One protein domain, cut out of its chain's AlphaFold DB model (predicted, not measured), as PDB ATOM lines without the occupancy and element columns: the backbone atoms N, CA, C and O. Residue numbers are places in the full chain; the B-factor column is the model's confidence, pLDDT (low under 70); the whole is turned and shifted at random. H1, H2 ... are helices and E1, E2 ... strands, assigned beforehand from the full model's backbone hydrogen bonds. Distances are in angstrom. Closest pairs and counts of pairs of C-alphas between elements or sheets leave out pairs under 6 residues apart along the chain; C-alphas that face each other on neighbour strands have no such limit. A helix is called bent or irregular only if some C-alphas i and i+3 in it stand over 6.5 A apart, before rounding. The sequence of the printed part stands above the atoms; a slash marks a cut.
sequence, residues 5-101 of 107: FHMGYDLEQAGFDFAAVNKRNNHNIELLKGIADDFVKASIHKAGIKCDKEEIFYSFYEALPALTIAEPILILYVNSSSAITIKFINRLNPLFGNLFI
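This is residues 5 to 101 of the 107 residues of an uncharacterized protein of Mucilaginibacter sp. FT3.2 (UniProt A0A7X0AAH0). A small twisted sheet of three strands has two helices over one face, the long H1 over E1 and E2 and the shorter H2 over E3, set at a steep angle to each other. The other face is largely open, with just the short H3 over it near the end of the printed part; residues 11 to 25 make a long loop between E1 and H1. The printed part has 97 residues, with three named helices and three named strands along the chain as E1 H1 H2 E2 E3 H3, and the sheet, in the order E1 E2 E3, is antiparallel. The class is mixed, helices and strands; the whole is compact, with a radius of gyration of the C-alphas of 12.8 A and spans of 36 by 30 by 18 A.

In the sheet the inner strand E2, residues 73 to 79, is antiparallel to both edge strands, E1, residues 5 to 10, and E3, residues 84 to 89. N 7 and O 76 are 3.0 A apart and N 74 and O 9 2.9 A, within hydrogen-bond range. E2 and E3 form a hairpin, with N 75 and O 87 2.8 A apart, also within range. The sheet is twisted, its C-alphas lying up to 4.1 A off the best plane. H1, residues 26 to 47, is on the sheet at a height of 9.7 A, over E1 and E2. It runs slantwise to the strands, only just, at 31 degrees to E1 on the local plane; its closest C-alpha pair with E1 is Ser 43 and Phe 5, 6.3 A. H2, residues 53 to 66, is on the same face at a height of 8.4 A, over E3, slantwise at 35 degrees to E3 on the local plane; the C-alphas of Ile 56 and Ile 84 are their closest, 6.6 A apart. With the sheet, H1 and H2 make two layers, helices on one face of a sheet. H1 touches H2 with residues 32 to 40 alone, opposite ways at a steep tilt of 55 degrees; their closest C-alphas are those of Ala 36 and Lys 53, 6.1 A. H3, residues 95 to 99, is on the opposite face at a height of 8.2 A, only just over E2, onto which 3 of its 5 C-alphas fall; it is apart from H1 and H2. In H1 and H3 every O i to N i+4 pair is within hydrogen-bond range, in H2 8 of 10.

E1 begins at C-alpha 5, (317.421, 162.344, 192.305). H1 measures 30.8 A, H2 20.6 A and E2 19.7 A from first to last C-alpha. H2 is irregular, but only just: C-alphas 62 and 65 are 7.0 A apart. H3 ends at C-alpha 99, (324.603, 169.101, 187.186).

The two C-alphas farthest apart, those of Ala 19 and Gly 48, are 36.4 A apart. The printed part has no cut; the link E1 to H1 is long. The mean pLDDT of the printed part is 87.8, and residues 97 to 101 are under 70.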
ATOM      1  N   PHE A   5     316.577 162.583 193.469       88.81
ATOM      2  CA  PHE A   5     317.421 162.344 192.305       88.81
ATOM      3  C   PHE A   5     317.186 163.444 191.270       88.81
ATOM      4  O   PHE A   5     316.060 163.918 191.118       88.81
ATOM      5  N   HIS A   6     318.231 163.859 190.560       90.81
ATOM      6  CA  HIS A   6     318.106 164.865 189.516       90.81
ATOM      7  C   HIS A   6     319.095 164.645 188.374       90.81
ATOM      8  O   HIS A   6     320.153 164.048 188.570       90.81
ATOM      9  N   MET A   7     318.745 165.144 187.188       89.81
ATOM     10  CA  MET A   7     319.604 165.148 186.000       89.81
ATOM     11  C   MET A   7     319.383 166.419 185.183       89.81
ATOM     12  O   MET A   7     318.249 166.886 185.052       89.81
ATOM     13  N   GLY A   8     320.472 166.960 184.638       91.25
ATOM     14  CA  GLY A   8     320.456 168.079 183.700       91.25
ATOM     15  C   GLY A   8     320.590 167.616 182.248       91.25
ATOM     16  O   GLY A   8     321.341 166.688 181.959       91.25
ATOM     17  N   TYR A   9     319.903 168.299 181.336       91.31
ATOM     18  CA  TYR A   9     319.954 168.083 179.892       91.31
ATOM     19  C   TYR A   9     320.117 169.434 179.185       91.31
ATOM     20  O   TYR A   9     319.315 170.346 179.384       91.31
ATOM     21  N   ASP A  10     321.153 169.575 178.358       91.81
ATOM     22  CA  ASP A  10     321.344 170.758 177.514       91.81
ATOM     23  C   ASP A  10     320.507 170.607 176.236       91.81
ATOM     24  O   ASP A  10     320.886 169.887 175.309       91.81
ATOM     25  N   LEU A  11     319.337 171.254 176.201       92.81
ATOM     26  CA  LEU A  11     318.395 171.115 175.091       92.81
ATOM     27  C   LEU A  11     318.930 171.746 173.801       92.81
ATOM     28  O   LEU A  11     318.658 171.233 172.718       92.81
ATOM     29  N   GLU A  12     319.723 172.814 173.896       91.25
ATOM     30  CA  GLU A  12     320.345 173.434 172.723       91.25
ATOM     31  C   GLU A  12     321.355 172.479 172.074       91.25
ATOM     32  O   GLU A  12     321.305 172.271 170.863       91.25
ATOM     33  N   GLN A  13     322.205 171.819 172.869       90.38
ATOM     34  CA  GLN A  13     323.135 170.809 172.343       90.38
ATOM     35  C   GLN A  13     322.426 169.551 171.834       90.38
ATOM     36  O   GLN A  13     322.866 168.954 170.853       90.38
ATOM     37  N   ALA A  14     321.313 169.165 172.460       89.56
ATOM     38  CA  ALA A  14     320.478 168.059 171.997       89.56
ATOM     39  C   ALA A  14     319.714 168.379 170.692       89.56
ATOM     40  O   ALA A  14     319.057 167.501 170.131       89.56
ATOM     41  N   GLY A  15     319.801 169.618 170.192       91.50
ATOM     42  CA  GLY A  15     319.168 170.050 168.949       91.50
ATOM     43  C   GLY A  15     317.689 170.392 169.097       91.50
ATOM     44  O   GLY A  15     316.939 170.263 168.132       91.50
ATOM     45  N   PHE A  16     317.241 170.788 170.288       93.06
ATOM     46  CA  PHE A  16     315.871 171.226 170.526       93.06
ATOM     47  C   PHE A  16     315.552 172.507 169.741       93.06
ATOM     48  O   PHE A  16     316.289 173.492 169.783       93.06
ATOM     49  N   ASP A  17     314.417 172.514 169.046       92.12
ATOM     50  CA  ASP A  17     313.958 173.658 168.264       92.12
ATOM     51  C   ASP A  17     313.170 174.637 169.146       92.12
ATOM     52  O   ASP A  17     311.953 174.517 169.332       92.12
ATOM     53  N   PHE A  18     313.871 175.639 169.678       90.19
ATOM     54  CA  PHE A  18     313.276 176.687 170.511       90.19
ATOM     55  C   PHE A  18     312.269 177.569 169.758       90.19
ATOM     56  O   PHE A  18     311.343 178.103 170.368       90.19
ATOM     57  N   ALA A  19     312.393 177.705 168.433       88.75
ATOM     58  CA  ALA A  19     311.443 178.484 167.637       88.75
ATOM     59  C   ALA A  19     310.078 177.783 167.520       88.75
ATOM     60  O   ALA A  19     309.064 178.417 167.200       88.75
ATOM     61  N   ALA A  20     310.037 176.480 167.803       86.56
ATOM     62  CA  ALA A  20     308.842 175.658 167.747       86.56
ATOM     63  C   ALA A  20     308.279 175.259 169.122       86.56
ATOM     64  O   ALA A  20     307.384 174.422 169.159       86.56
ATOM     65  N   VAL A  21     308.715 175.870 170.233       83.69
ATOM     66  CA  VAL A  21     308.192 175.593 171.597       83.69
ATOM     67  C   VAL A  21     306.665 175.691 171.671       83.69
ATOM     68  O   VAL A  21     306.007 174.817 172.224       83.69
ATOM     69  N   ASN A  22     306.091 176.720 171.044       77.25
ATOM     70  CA  ASN A  22     304.643 176.969 171.040       77.25
ATOM     71  C   ASN A  22     303.908 176.283 169.878       77.25
ATOM     72  O   ASN A  22     302.767 176.621 169.563       77.25
ATOM     73  N   LYS A  23     304.574 175.362 169.179       80.19
ATOM     74  CA  LYS A  23     304.025 174.641 168.033       80.19
ATOM     75  C   LYS A  23     304.171 173.149 168.271       80.19
ATOM     76  O   LYS A  23     305.091 172.678 168.928       80.19
ATOM     77  N   ARG A  24     303.276 172.370 167.671       75.81
ATOM     78  CA  ARG A  24     303.460 170.923 167.627       75.81
ATOM     79  C   ARG A  24     304.662 170.613 166.731       75.81
ATOM     80  O   ARG A  24     304.563 170.740 165.514       75.81
ATOM     81  N   ASN A  25     305.777 170.227 167.341       86.94
ATOM     82  CA  ASN A  25     307.010 169.845 166.660       86.94
ATOM     83  C   ASN A  25     307.363 168.400 167.042       86.94
ATOM     84  O   ASN A  25     307.621 168.103 168.208       86.94
ATOM     85  N   ASN A  26     307.339 167.497 166.058       89.50
ATOM     86  CA  ASN A  26     307.574 166.070 166.292       89.50
ATOM     87  C   ASN A  26     308.995 165.787 166.795       89.50
ATOM     88  O   ASN A  26     309.150 164.938 167.664       89.50
ATOM     89  N   HIS A  27     309.995 166.536 166.321       91.88
ATOM     90  CA  HIS A  27     311.386 166.403 166.761       91.88
ATOM     91  C   HIS A  27     311.539 166.756 168.244       91.88
ATOM     92  O   HIS A  27     312.069 165.961 169.013       91.88
ATOM     93  N   ASN A  28     310.978 167.887 168.686       92.31
ATOM     94  CA  ASN A  28     310.994 168.257 170.108       92.31
ATOM     95  C   ASN A  28     310.267 167.218 170.974       92.31
ATOM     96  O   ASN A  28     310.732 166.886 172.061       92.31
ATOM     97  N   ILE A  29     309.141 166.679 170.496       91.69
ATOM     98  CA  ILE A  29     308.398 165.630 171.208       91.69
ATOM     99  C   ILE A  29     309.233 164.347 171.320       91.69
ATOM    100  O   ILE A  29     309.259 163.728 172.382       91.69
ATOM    101  N   GLU A  30     309.902 163.924 170.248       93.62
ATOM    102  CA  GLU A  30     310.777 162.745 170.245       93.62
ATOM    103  C   GLU A  30     311.987 162.928 171.165       93.62
ATOM    104  O   GLU A  30     312.311 162.023 171.936       93.62
ATOM    105  N   LEU A  31     312.590 164.116 171.167       94.31
ATOM    106  CA  LEU A  31     313.689 164.473 172.058       94.31
ATOM    107  C   LEU A  31     313.258 164.391 173.529       94.31
ATOM    108  O   LEU A  31     313.893 163.697 174.323       94.31
ATOM    109  N   LEU A  32     312.137 165.024 173.889       93.75
ATOM    110  CA  LEU A  32     311.593 164.965 175.251       93.75
ATOM    111  C   LEU A  32     311.222 163.533 175.659       93.75
ATOM    112  O   LEU A  32     311.393 163.164 176.819       93.75
ATOM    113  N   LYS A  33     310.769 162.697 174.713       93.94
ATOM    114  CA  LYS A  33     310.539 161.268 174.971       93.94
ATOM    115  C   LYS A  33     311.819 160.530 175.331       93.94
ATOM    116  O   LYS A  33     311.818 159.789 176.311       93.94
ATOM    117  N   GLY A  34     312.891 160.766 174.579       94.44
ATOM    118  CA  GLY A  34     314.204 160.200 174.875       94.44
ATOM    119  C   GLY A  34     314.710 160.612 176.258       94.44
ATOM    120  O   GLY A  34     315.148 159.756 177.021       94.44
ATOM    121  N   ILE A  35     314.567 161.893 176.609       94.56
ATOM    122  CA  ILE A  35     314.931 162.413 177.934       94.56
ATOM    123  C   ILE A  35     314.121 161.736 179.045       94.56
ATOM    124  O   ILE A  35     314.696 161.303 180.039       94.56
ATOM    125  N   ALA A  36     312.799 161.608 178.889       94.50
ATOM    126  CA  ALA A  36     311.965 160.951 179.893       94.50
ATOM    127  C   ALA A  36     312.358 159.478 180.094       94.50
ATOM    128  O   ALA A  36     312.483 159.023 181.228       94.50
ATOM    129  N   ASP A  37     312.586 158.736 179.005       94.50
ATOM    130  CA  ASP A  37     313.005 157.330 179.071       94.50
ATOM    131  C   ASP A  37     314.381 157.165 179.738       94.50
ATOM    132  O   ASP A  37     314.587 156.220 180.506       94.50
ATOM    133  N   ASP A  38     315.324 158.065 179.452       94.19
ATOM    134  CA  ASP A  38     316.644 158.088 180.085       94.19
ATOM    135  C   ASP A  38     316.543 158.386 181.588       94.19
ATOM    136  O   ASP A  38     317.050 157.620 182.412       94.19
ATOM    137  N   PHE A  39     315.790 159.424 181.958       93.81
ATOM    138  CA  PHE A  39     315.593 159.808 183.351       93.81
ATOM    139  C   PHE A  39     314.938 158.695 184.176       93.81
ATOM    140  O   PHE A  39     315.406 158.403 185.276       93.81
ATOM    141  N   VAL A  40     313.919 158.014 183.636       93.75
ATOM    142  CA  VAL A  40     313.257 156.877 184.302       93.75
ATOM    143  C   VAL A  40     314.236 155.748 184.592       93.75
ATOM    144  O   VAL A  40     314.251 155.193 185.695       93.75
ATOM    145  N   LYS A  41     315.080 155.403 183.617       93.75
ATOM    146  CA  LYS A  41     316.106 154.368 183.793       93.75
ATOM    147  C   LYS A  41     317.149 154.795 184.818       93.75
ATOM    148  O   LYS A  41     317.557 153.988 185.654       93.75
ATOM    149  N   ALA A  42     317.579 156.049 184.774       91.38
ATOM    150  CA  ALA A  42     318.599 156.557 185.672       91.38
ATOM    151  C   ALA A  42     318.085 156.689 187.113       91.38
ATOM    152  O   ALA A  42     318.797 156.291 188.035       91.38
ATOM    153  N   SER A  43     316.850 157.154 187.325       90.56
ATOM    154  CA  SER A  43     316.273 157.327 188.662       90.56
ATOM    155  C   SER A  43     316.137 155.992 189.390       90.56
ATOM    156  O   SER A  43     316.493 155.884 190.567       90.56
ATOM    157  N   ILE A  44     315.698 154.943 188.685       91.00
ATOM    158  CA  ILE A  44     315.579 153.614 189.283       91.00
ATOM    159  C   ILE A  44     316.949 152.972 189.500       91.00
ATOM    160  O   ILE A  44     317.186 152.392 190.555       91.00
ATOM    161  N   HIS A  45     317.872 153.099 188.542       90.00
ATOM    162  CA  HIS A  45     319.170 152.433 188.618       90.00
ATOM    163  C   HIS A  45     320.123 153.091 189.623       90.00
ATOM    164  O   HIS A  45     320.820 152.392 190.354       90.00
ATOM    165  N   LYS A  46     320.154 154.428 189.669       87.56
ATOM    166  CA  LYS A  46     321.100 155.192 190.495       87.56
ATOM    167  C   LYS A  46     320.543 155.553 191.870       87.56
ATOM    168  O   LYS A  46     321.321 155.669 192.810       87.56
ATOM    169  N   ALA A  47     319.226 155.733 191.998       86.94
ATOM    170  CA  ALA A  47     318.601 156.179 193.246       86.94
ATOM    171  C   ALA A  47     317.534 155.218 193.798       86.94
ATOM    172  O   ALA A  47     317.041 155.436 194.902       86.94
ATOM    173  N   GLY A  48     317.160 154.162 193.067       89.69
ATOM    174  CA  GLY A  48     316.077 153.262 193.476       89.69
ATOM    175  C   GLY A  48     314.688 153.911 193.444       89.69
ATOM    176  O   GLY A  48     313.740 153.347 193.989       89.69
ATOM    177  N   ILE A  49     314.551 155.082 192.811       89.38
ATOM    178  CA  ILE A  49     313.301 155.842 192.748       89.38
ATOM    179  C   ILE A  49     312.579 155.503 191.447       89.38
ATOM    180  O   ILE A  49     313.092 155.737 190.348       89.38
ATOM    181  N   LYS A  50     311.363 154.968 191.566       90.44
ATOM    182  CA  LYS A  50     310.458 154.799 190.426       90.44
ATOM    183  C   LYS A  50     309.836 156.147 190.078       90.44
ATOM    184  O   LYS A  50     309.363 156.845 190.971       90.44
ATOM    185  N   CYS A  51     309.797 156.477 188.797       89.00
ATOM    186  CA  CYS A  51     309.007 157.588 188.288       89.00
ATOM    187  C   CYS A  51     308.083 157.106 187.178       89.00
ATOM    188  O   CYS A  51     308.385 156.133 186.475       89.00
ATOM    189  N   ASP A  52     306.947 157.780 187.059       90.06
ATOM    190  CA  ASP A  52     306.024 157.558 185.965       90.06
ATOM    191  C   ASP A  52     306.444 158.417 184.774       90.06
ATOM    192  O   ASP A  52     306.606 159.636 184.857       90.06
ATOM    193  N   LYS A  53     306.622 157.759 183.633       90.75
ATOM    194  CA  LYS A  53     306.969 158.438 182.398       90.75
ATOM    195  C   LYS A  53     305.854 159.381 181.937       90.75
ATOM    196  O   LYS A  53     306.149 160.436 181.378       90.75
ATOM    197  N   GLU A  54     304.592 159.017 182.149       91.12
ATOM    198  CA  GLU A  54     303.454 159.862 181.778       91.12
ATOM    199  C   GLU A  54     303.428 161.154 182.605       91.12
ATOM    200  O   GLU A  54     303.185 162.229 182.054       91.12
ATOM    201  N   GLU A  55     303.789 161.076 183.887       91.38
ATOM    202  CA  GLU A  55     303.911 162.233 184.779       91.38
ATOM    203  C   GLU A  55     305.029 163.188 184.334       91.38
ATOM    204  O   GLU A  55     304.853 164.409 184.349       91.38
ATOM    205  N   ILE A  56     306.156 162.652 183.850       93.00
ATOM    206  CA  ILE A  56     307.235 163.465 183.268       93.00
ATOM    207  C   ILE A  56     306.742 164.194 182.013       93.00
ATOM    208  O   ILE A  56     306.995 165.389 181.860       93.00
ATOM    209  N   PHE A  57     306.007 163.514 181.124       90.94
ATOM    210  CA  PHE A  57     305.451 164.170 179.936       90.94
ATOM    211  C   PHE A  57     304.459 165.264 180.285       90.94
ATOM    212  O   PHE A  57     304.511 166.337 179.686       90.94
ATOM    213  N   TYR A  58     303.570 165.004 181.240       91.00
ATOM    214  CA  TYR A  58     302.640 166.014 181.721       91.00
ATOM    215  C   TYR A  58     303.395 167.238 182.251       91.00
ATOM    216  O   TYR A  58     303.148 168.358 181.803       91.00
ATOM    217  N   SER A  59     304.413 167.001 183.082       92.12
ATOM    218  CA  SER A  59     305.280 168.049 183.622       92.12
ATOM    219  C   SER A  59     306.008 168.833 182.521       92.12
ATOM    220  O   SER A  59     306.157 170.049 182.630       92.12
ATOM    221  N   PHE A  60     306.433 168.184 181.427       91.50
ATOM    222  CA  PHE A  60     306.986 168.896 180.270       91.50
ATOM    223  C   PHE A  60     305.969 169.839 179.645       91.50
ATOM    224  O   PHE A  60     306.306 170.989 179.389       91.50
ATOM    225  N   TYR A  61     304.739 169.387 179.397       88.19
ATOM    226  CA  TYR A  61     303.719 170.238 178.780       88.19
ATOM    227  C   TYR A  61     303.380 171.461 179.633       88.19
ATOM    228  O   TYR A  61     303.172 172.538 179.076       88.19
ATOM    229  N   GLU A  62     303.377 171.317 180.958       90.31
ATOM    230  CA  GLU A  62     303.185 172.445 181.875       90.31
ATOM    231  C   GLU A  62     304.382 173.401 181.898       90.31
ATOM    232  O   GLU A  62     304.202 174.615 181.992       90.31
ATOM    233  N   ALA A  63     305.604 172.873 181.790       89.06
ATOM    234  CA  ALA A  63     306.830 173.660 181.891       89.06
ATOM    235  C   ALA A  63     307.245 174.320 180.557       89.06
ATOM    236  O   ALA A  63     307.861 175.385 180.567       89.06
ATOM    237  N   LEU A  64     306.895 173.729 179.408       86.38
ATOM    238  CA  LEU A  64     307.283 174.188 178.066       86.38
ATOM    239  C   LEU A  64     307.013 175.678 177.787       86.38
ATOM    240  O   LEU A  64     307.883 176.308 177.193       86.38
ATOM    241  N   PRO A  65     305.890 176.291 178.217       84.81
ATOM    242  CA  PRO A  65     305.660 177.724 178.017       84.81
ATOM    243  C   PRO A  65     306.710 178.636 178.667       84.81
ATOM    244  O   PRO A  65     306.879 179.773 178.229       84.81
ATOM    245  N   ALA A  66     307.405 178.163 179.707       83.56
ATOM    246  CA  ALA A  66     308.481 178.893 180.377       83.56
ATOM    247  C   ALA A  66     309.863 178.654 179.738       83.56
ATOM    248  O   ALA A  66     310.817 179.353 180.073       83.56
ATOM    249  N   LEU A  67     309.988 177.686 178.824       87.75
ATOM    250  CA  LEU A  67     311.249 177.364 178.169       87.75
ATOM    251  C   LEU A  67     311.642 178.466 177.180       87.75
ATOM    252  O   LEU A  67     310.903 178.795 176.250       87.75
ATOM    253  N   THR A  68     312.854 178.990 177.335       87.38
ATOM    254  CA  THR A  68     313.434 179.977 176.420       87.38
ATOM    255  C   THR A  68     314.840 179.565 176.005       87.38
ATOM    256  O   THR A  68     315.523 178.843 176.726       87.38
ATOM    257  N   ILE A  69     315.312 180.072 174.861       87.75
ATOM    258  CA  ILE A  69     316.699 179.850 174.417       87.75
ATOM    259  C   ILE A  69     317.734 180.430 175.396       87.75
ATOM    260  O   ILE A  69     318.871 179.974 175.437       87.75
ATOM    261  N   ALA A  70     317.349 181.424 176.207       89.19
ATOM    262  CA  ALA A  70     318.216 181.976 177.242       89.19
ATOM    263  C   ALA A  70     318.425 180.994 178.405       89.19
ATOM    264  O   ALA A  70     319.456 181.059 179.071       89.19
ATOM    265  N   GLU A  71     317.490 180.066 178.624       90.56
ATOM    266  CA  GLU A  71     317.518 179.058 179.687       90.56
ATOM    267  C   GLU A  71     317.394 177.640 179.097       90.56
ATOM    268  O   GLU A  71     316.406 176.946 179.336       90.56
ATOM    269  N   PRO A  72     318.381 177.188 178.299       90.44
ATOM    270  CA  PRO A  72     318.254 175.969 177.503       90.44
ATOM    271  C   PRO A  72     318.470 174.684 178.312       90.44
ATOM    272  O   PRO A  72     318.359 173.587 177.768       90.44
ATOM    273  N   ILE A  73     318.840 174.790 179.588       92.62
ATOM    274  CA  ILE A  73     319.194 173.634 180.405       92.62
ATOM    275  C   ILE A  73     317.962 173.178 181.167       92.62
ATOM    276  O   ILE A  73     317.519 173.841 182.104       92.62
ATOM    277  N   LEU A  74     317.435 172.025 180.778       92.88
ATOM    278  CA  LEU A  74     316.357 171.332 181.464       92.88
ATOM    279  C   LEU A  74     316.929 170.557 182.649       92.88
ATOM    280  O   LEU A  74     317.857 169.772 182.484       92.88
ATOM    281  N   ILE A  75     316.336 170.711 183.826       92.44
ATOM    282  CA  ILE A  75     316.657 169.899 184.995       92.44
ATOM    283  C   ILE A  75     315.406 169.158 185.438       92.44
ATOM    284  O   ILE A  75     314.399 169.782 185.784       92.44
ATOM    285  N   LEU A  76     315.504 167.833 185.461       92.94
ATOM    286  CA  LEU A  76     314.495 166.952 186.027       92.94
ATOM    287  C   LEU A  76     314.878 166.593 187.455       92.94
ATOM    288  O   LEU A  76     316.013 166.197 187.709       92.94
ATOM    289  N   TYR A  77     313.918 166.704 188.367       91.75
ATOM    290  CA  TYR A  77     314.024 166.256 189.748       91.75
ATOM    291  C   TYR A  77     312.924 165.239 190.022       91.75
ATOM    292  O   TYR A  77     311.783 165.428 189.601       91.75
ATOM    293  N   VAL A  78     313.255 164.201 190.780       91.69
ATOM    294  CA  VAL A  78     312.286 163.281 191.369       91.69
ATOM    295  C   VAL A  78     312.639 163.059 192.827       91.69
ATOM    296  O   VAL A  78     313.806 162.858 193.162       91.69
ATOM    297  N   ASN A  79     311.646 163.115 193.706       89.69
ATOM    298  CA  ASN A  79     311.841 162.789 195.115       89.69
ATOM    299  C   ASN A  79     311.476 161.330 195.428       89.69
ATOM    300  O   ASN A  79     310.927 160.613 194.596       89.69
ATOM    301  N   SER A  80     311.767 160.873 196.644       87.12
ATOM    302  CA  SER A  80     311.415 159.521 197.102       87.12
ATOM    303  C   SER A  80     309.908 159.223 197.083       87.12
ATOM    304  O   SER A  80     309.523 158.057 197.103       87.12
ATOM    305  N   SER A  81     309.065 160.258 197.039       86.88
ATOM    306  CA  SER A  81     307.608 160.157 196.876       86.88
ATOM    307  C   SER A  81     307.171 160.147 195.404       86.88
ATOM    308  O   SER A  81     305.986 160.305 195.128       86.88
ATOM    309  N   SER A  82     308.118 159.994 194.473       82.94
ATOM    310  CA  SER A  82     307.923 159.994 193.019       82.94
ATOM    311  C   SER A  82     307.435 161.314 192.415       82.94
ATOM    312  O   SER A  82     307.197 161.351 191.215       82.94
ATOM    313  N   ALA A  83     307.368 162.405 193.183       85.62
ATOM    314  CA  ALA A  83     306.927 163.690 192.650       85.62
ATOM    315  C   ALA A  83     307.984 164.280 191.708       85.62
ATOM    316  O   ALA A  83     309.154 164.417 192.092       85.62
ATOM    317  N   ILE A  84     307.550 164.658 190.505       91.69
ATOM    318  CA  ILE A  84     308.400 165.259 189.475       91.69
ATOM    319  C   ILE A  84     308.428 166.781 189.608       91.69
ATOM    320  O   ILE A  84     307.433 167.441 189.897       91.69
ATOM    321  N   THR A  85     309.599 167.374 189.401       91.50
ATOM    322  CA  THR A  85     309.739 168.825 189.256       91.50
ATOM    323  C   THR A  85     310.672 169.129 188.102       91.50
ATOM    324  O   THR A  85     311.718 168.498 187.953       91.50
ATOM    325  N   ILE A  86     310.301 170.126 187.303       92.69
ATOM    326  CA  ILE A  86     311.083 170.598 186.166       92.69
ATOM    327  C   ILE A  86     311.556 172.017 186.435       92.69
ATOM    328  O   ILE A  86     310.791 172.860 186.902       92.69
ATOM    329  N   LYS A  87     312.826 172.288 186.137       91.25
ATOM    330  CA  LYS A  87     313.375 173.645 186.126       91.25
ATOM    331  C   LYS A  87     314.159 173.883 184.852       91.25
ATOM    332  O   LYS A  87     314.789 172.964 184.339       91.25
ATOM    333  N   PHE A  88     314.168 175.131 184.410       91.69
ATOM    334  CA  PHE A  88     315.050 175.597 183.353       91.69
ATOM    335  C   PHE A  88     316.072 176.557 183.939       91.69
ATOM    336  O   PHE A  88     315.743 177.368 184.806       91.69
ATOM    337  N   ILE A  89     317.325 176.424 183.517       90.25
ATOM    338  CA  ILE A  89     318.393 177.350 183.887       90.25
ATOM    339  C   ILE A  89     319.180 177.761 182.646       90.25
ATOM    340  O   ILE A  89     319.238 177.052 181.641       90.25
ATOM    341  N   ASN A  90     319.837 178.910 182.733       89.25
ATOM    342  CA  ASN A  90     320.875 179.291 181.785       89.25
ATOM    343  C   ASN A  90     322.224 178.642 182.148       89.25
ATOM    344  O   ASN A  90     322.449 178.239 183.290       89.25
ATOM    345  N   ARG A  91     323.152 178.583 181.185       84.50
ATOM    346  CA  ARG A  91     324.506 178.025 181.388       84.50
ATOM    347  C   ARG A  91     325.377 178.833 182.358       84.50
ATOM    348  O   ARG A  91     326.381 178.324 182.841       84.50
ATOM    349  N   LEU A  92     325.012 180.087 182.633       84.06
ATOM    350  CA  LEU A  92     325.707 180.944 183.600       84.06
ATOM    351  C   LEU A  92     325.269 180.657 185.043       84.06
ATOM    352  O   LEU A  92     325.884 181.159 185.983       84.06
ATOM    353  N   ASN A  93     324.210 179.868 185.239       81.75
ATOM    354  CA  ASN A  93     323.745 179.496 186.559       81.75
ATOM    355  C   ASN A  93     324.804 178.602 187.235       81.75
ATOM    356  O   ASN A  93     325.206 177.599 186.646       81.75
ATOM    357  N   PRO A  94     325.229 178.901 188.479       77.75
ATOM    358  CA  PRO A  94     326.229 178.105 189.196       77.75
ATOM    359  C   PRO A  94     325.879 176.617 189.333       77.75
ATOM    360  O   PRO A  94     326.770 175.782 189.469       77.75
ATOM    361  N   LEU A  95     324.589 176.272 189.277       71.94
ATOM    362  CA  LEU A  95     324.126 174.887 189.292       71.94
ATOM    363  C   LEU A  95     324.527 174.122 188.029       71.94
ATOM    364  O   LEU A  95     324.709 172.916 188.118       71.94
ATOM    365  N   PHE A  96     324.718 174.790 186.885       72.56
ATOM    366  CA  PHE A  96     325.109 174.146 185.629       72.56
ATOM    367  C   PHE A  96     326.373 173.297 185.797       72.56
ATOM    368  O   PHE A  96     326.366 172.125 185.442       72.56
ATOM    369  N   GLY A  97     327.414 173.838 186.439       63.53
ATOM    370  CA  GLY A  97     328.637 173.082 186.723       63.53
ATOM    371  C   GLY A  97     328.375 171.833 187.566       63.53
ATOM    372  O   GLY A  97     328.898 170.774 187.260       63.53
ATOM    373  N   ASN A  98     327.497 171.915 188.566       67.06
ATOM    374  CA  ASN A  98     327.210 170.807 189.483       67.06
ATOM    375  C   ASN A  98     326.281 169.729 188.902       67.06
ATOM    376  O   ASN A  98     326.221 168.632 189.447       67.06
ATOM    377  N   LEU A  99     325.557 170.025 187.817       66.50
ATOM    378  CA  LEU A  99     324.603 169.101 187.186       66.50
ATOM    379  C   LEU A  99     325.264 168.110 186.219       66.50
ATOM    380  O   LEU A  99     324.684 167.062 185.944       66.50
ATOM    381  N   PHE A 100     326.454 168.446 185.711       62.00
ATOM    382  CA  PHE A 100     327.206 167.649 184.733       62.00
ATOM    383  C   PHE A 100     328.560 167.163 185.258       62.00
ATOM    384  O   PHE A 100     329.316 166.550 184.505       62.00
ATOM    385  N   ILE A 101     328.881 167.406 186.535       43.22
ATOM    386  CA  ILE A 101     330.019 166.741 187.174       43.22
ATOM    387  C   ILE A 101     329.610 165.282 187.385       43.22
ATOM    388  O   ILE A 101     329.074 164.889 188.421       43.22
TER     389      ILE A 101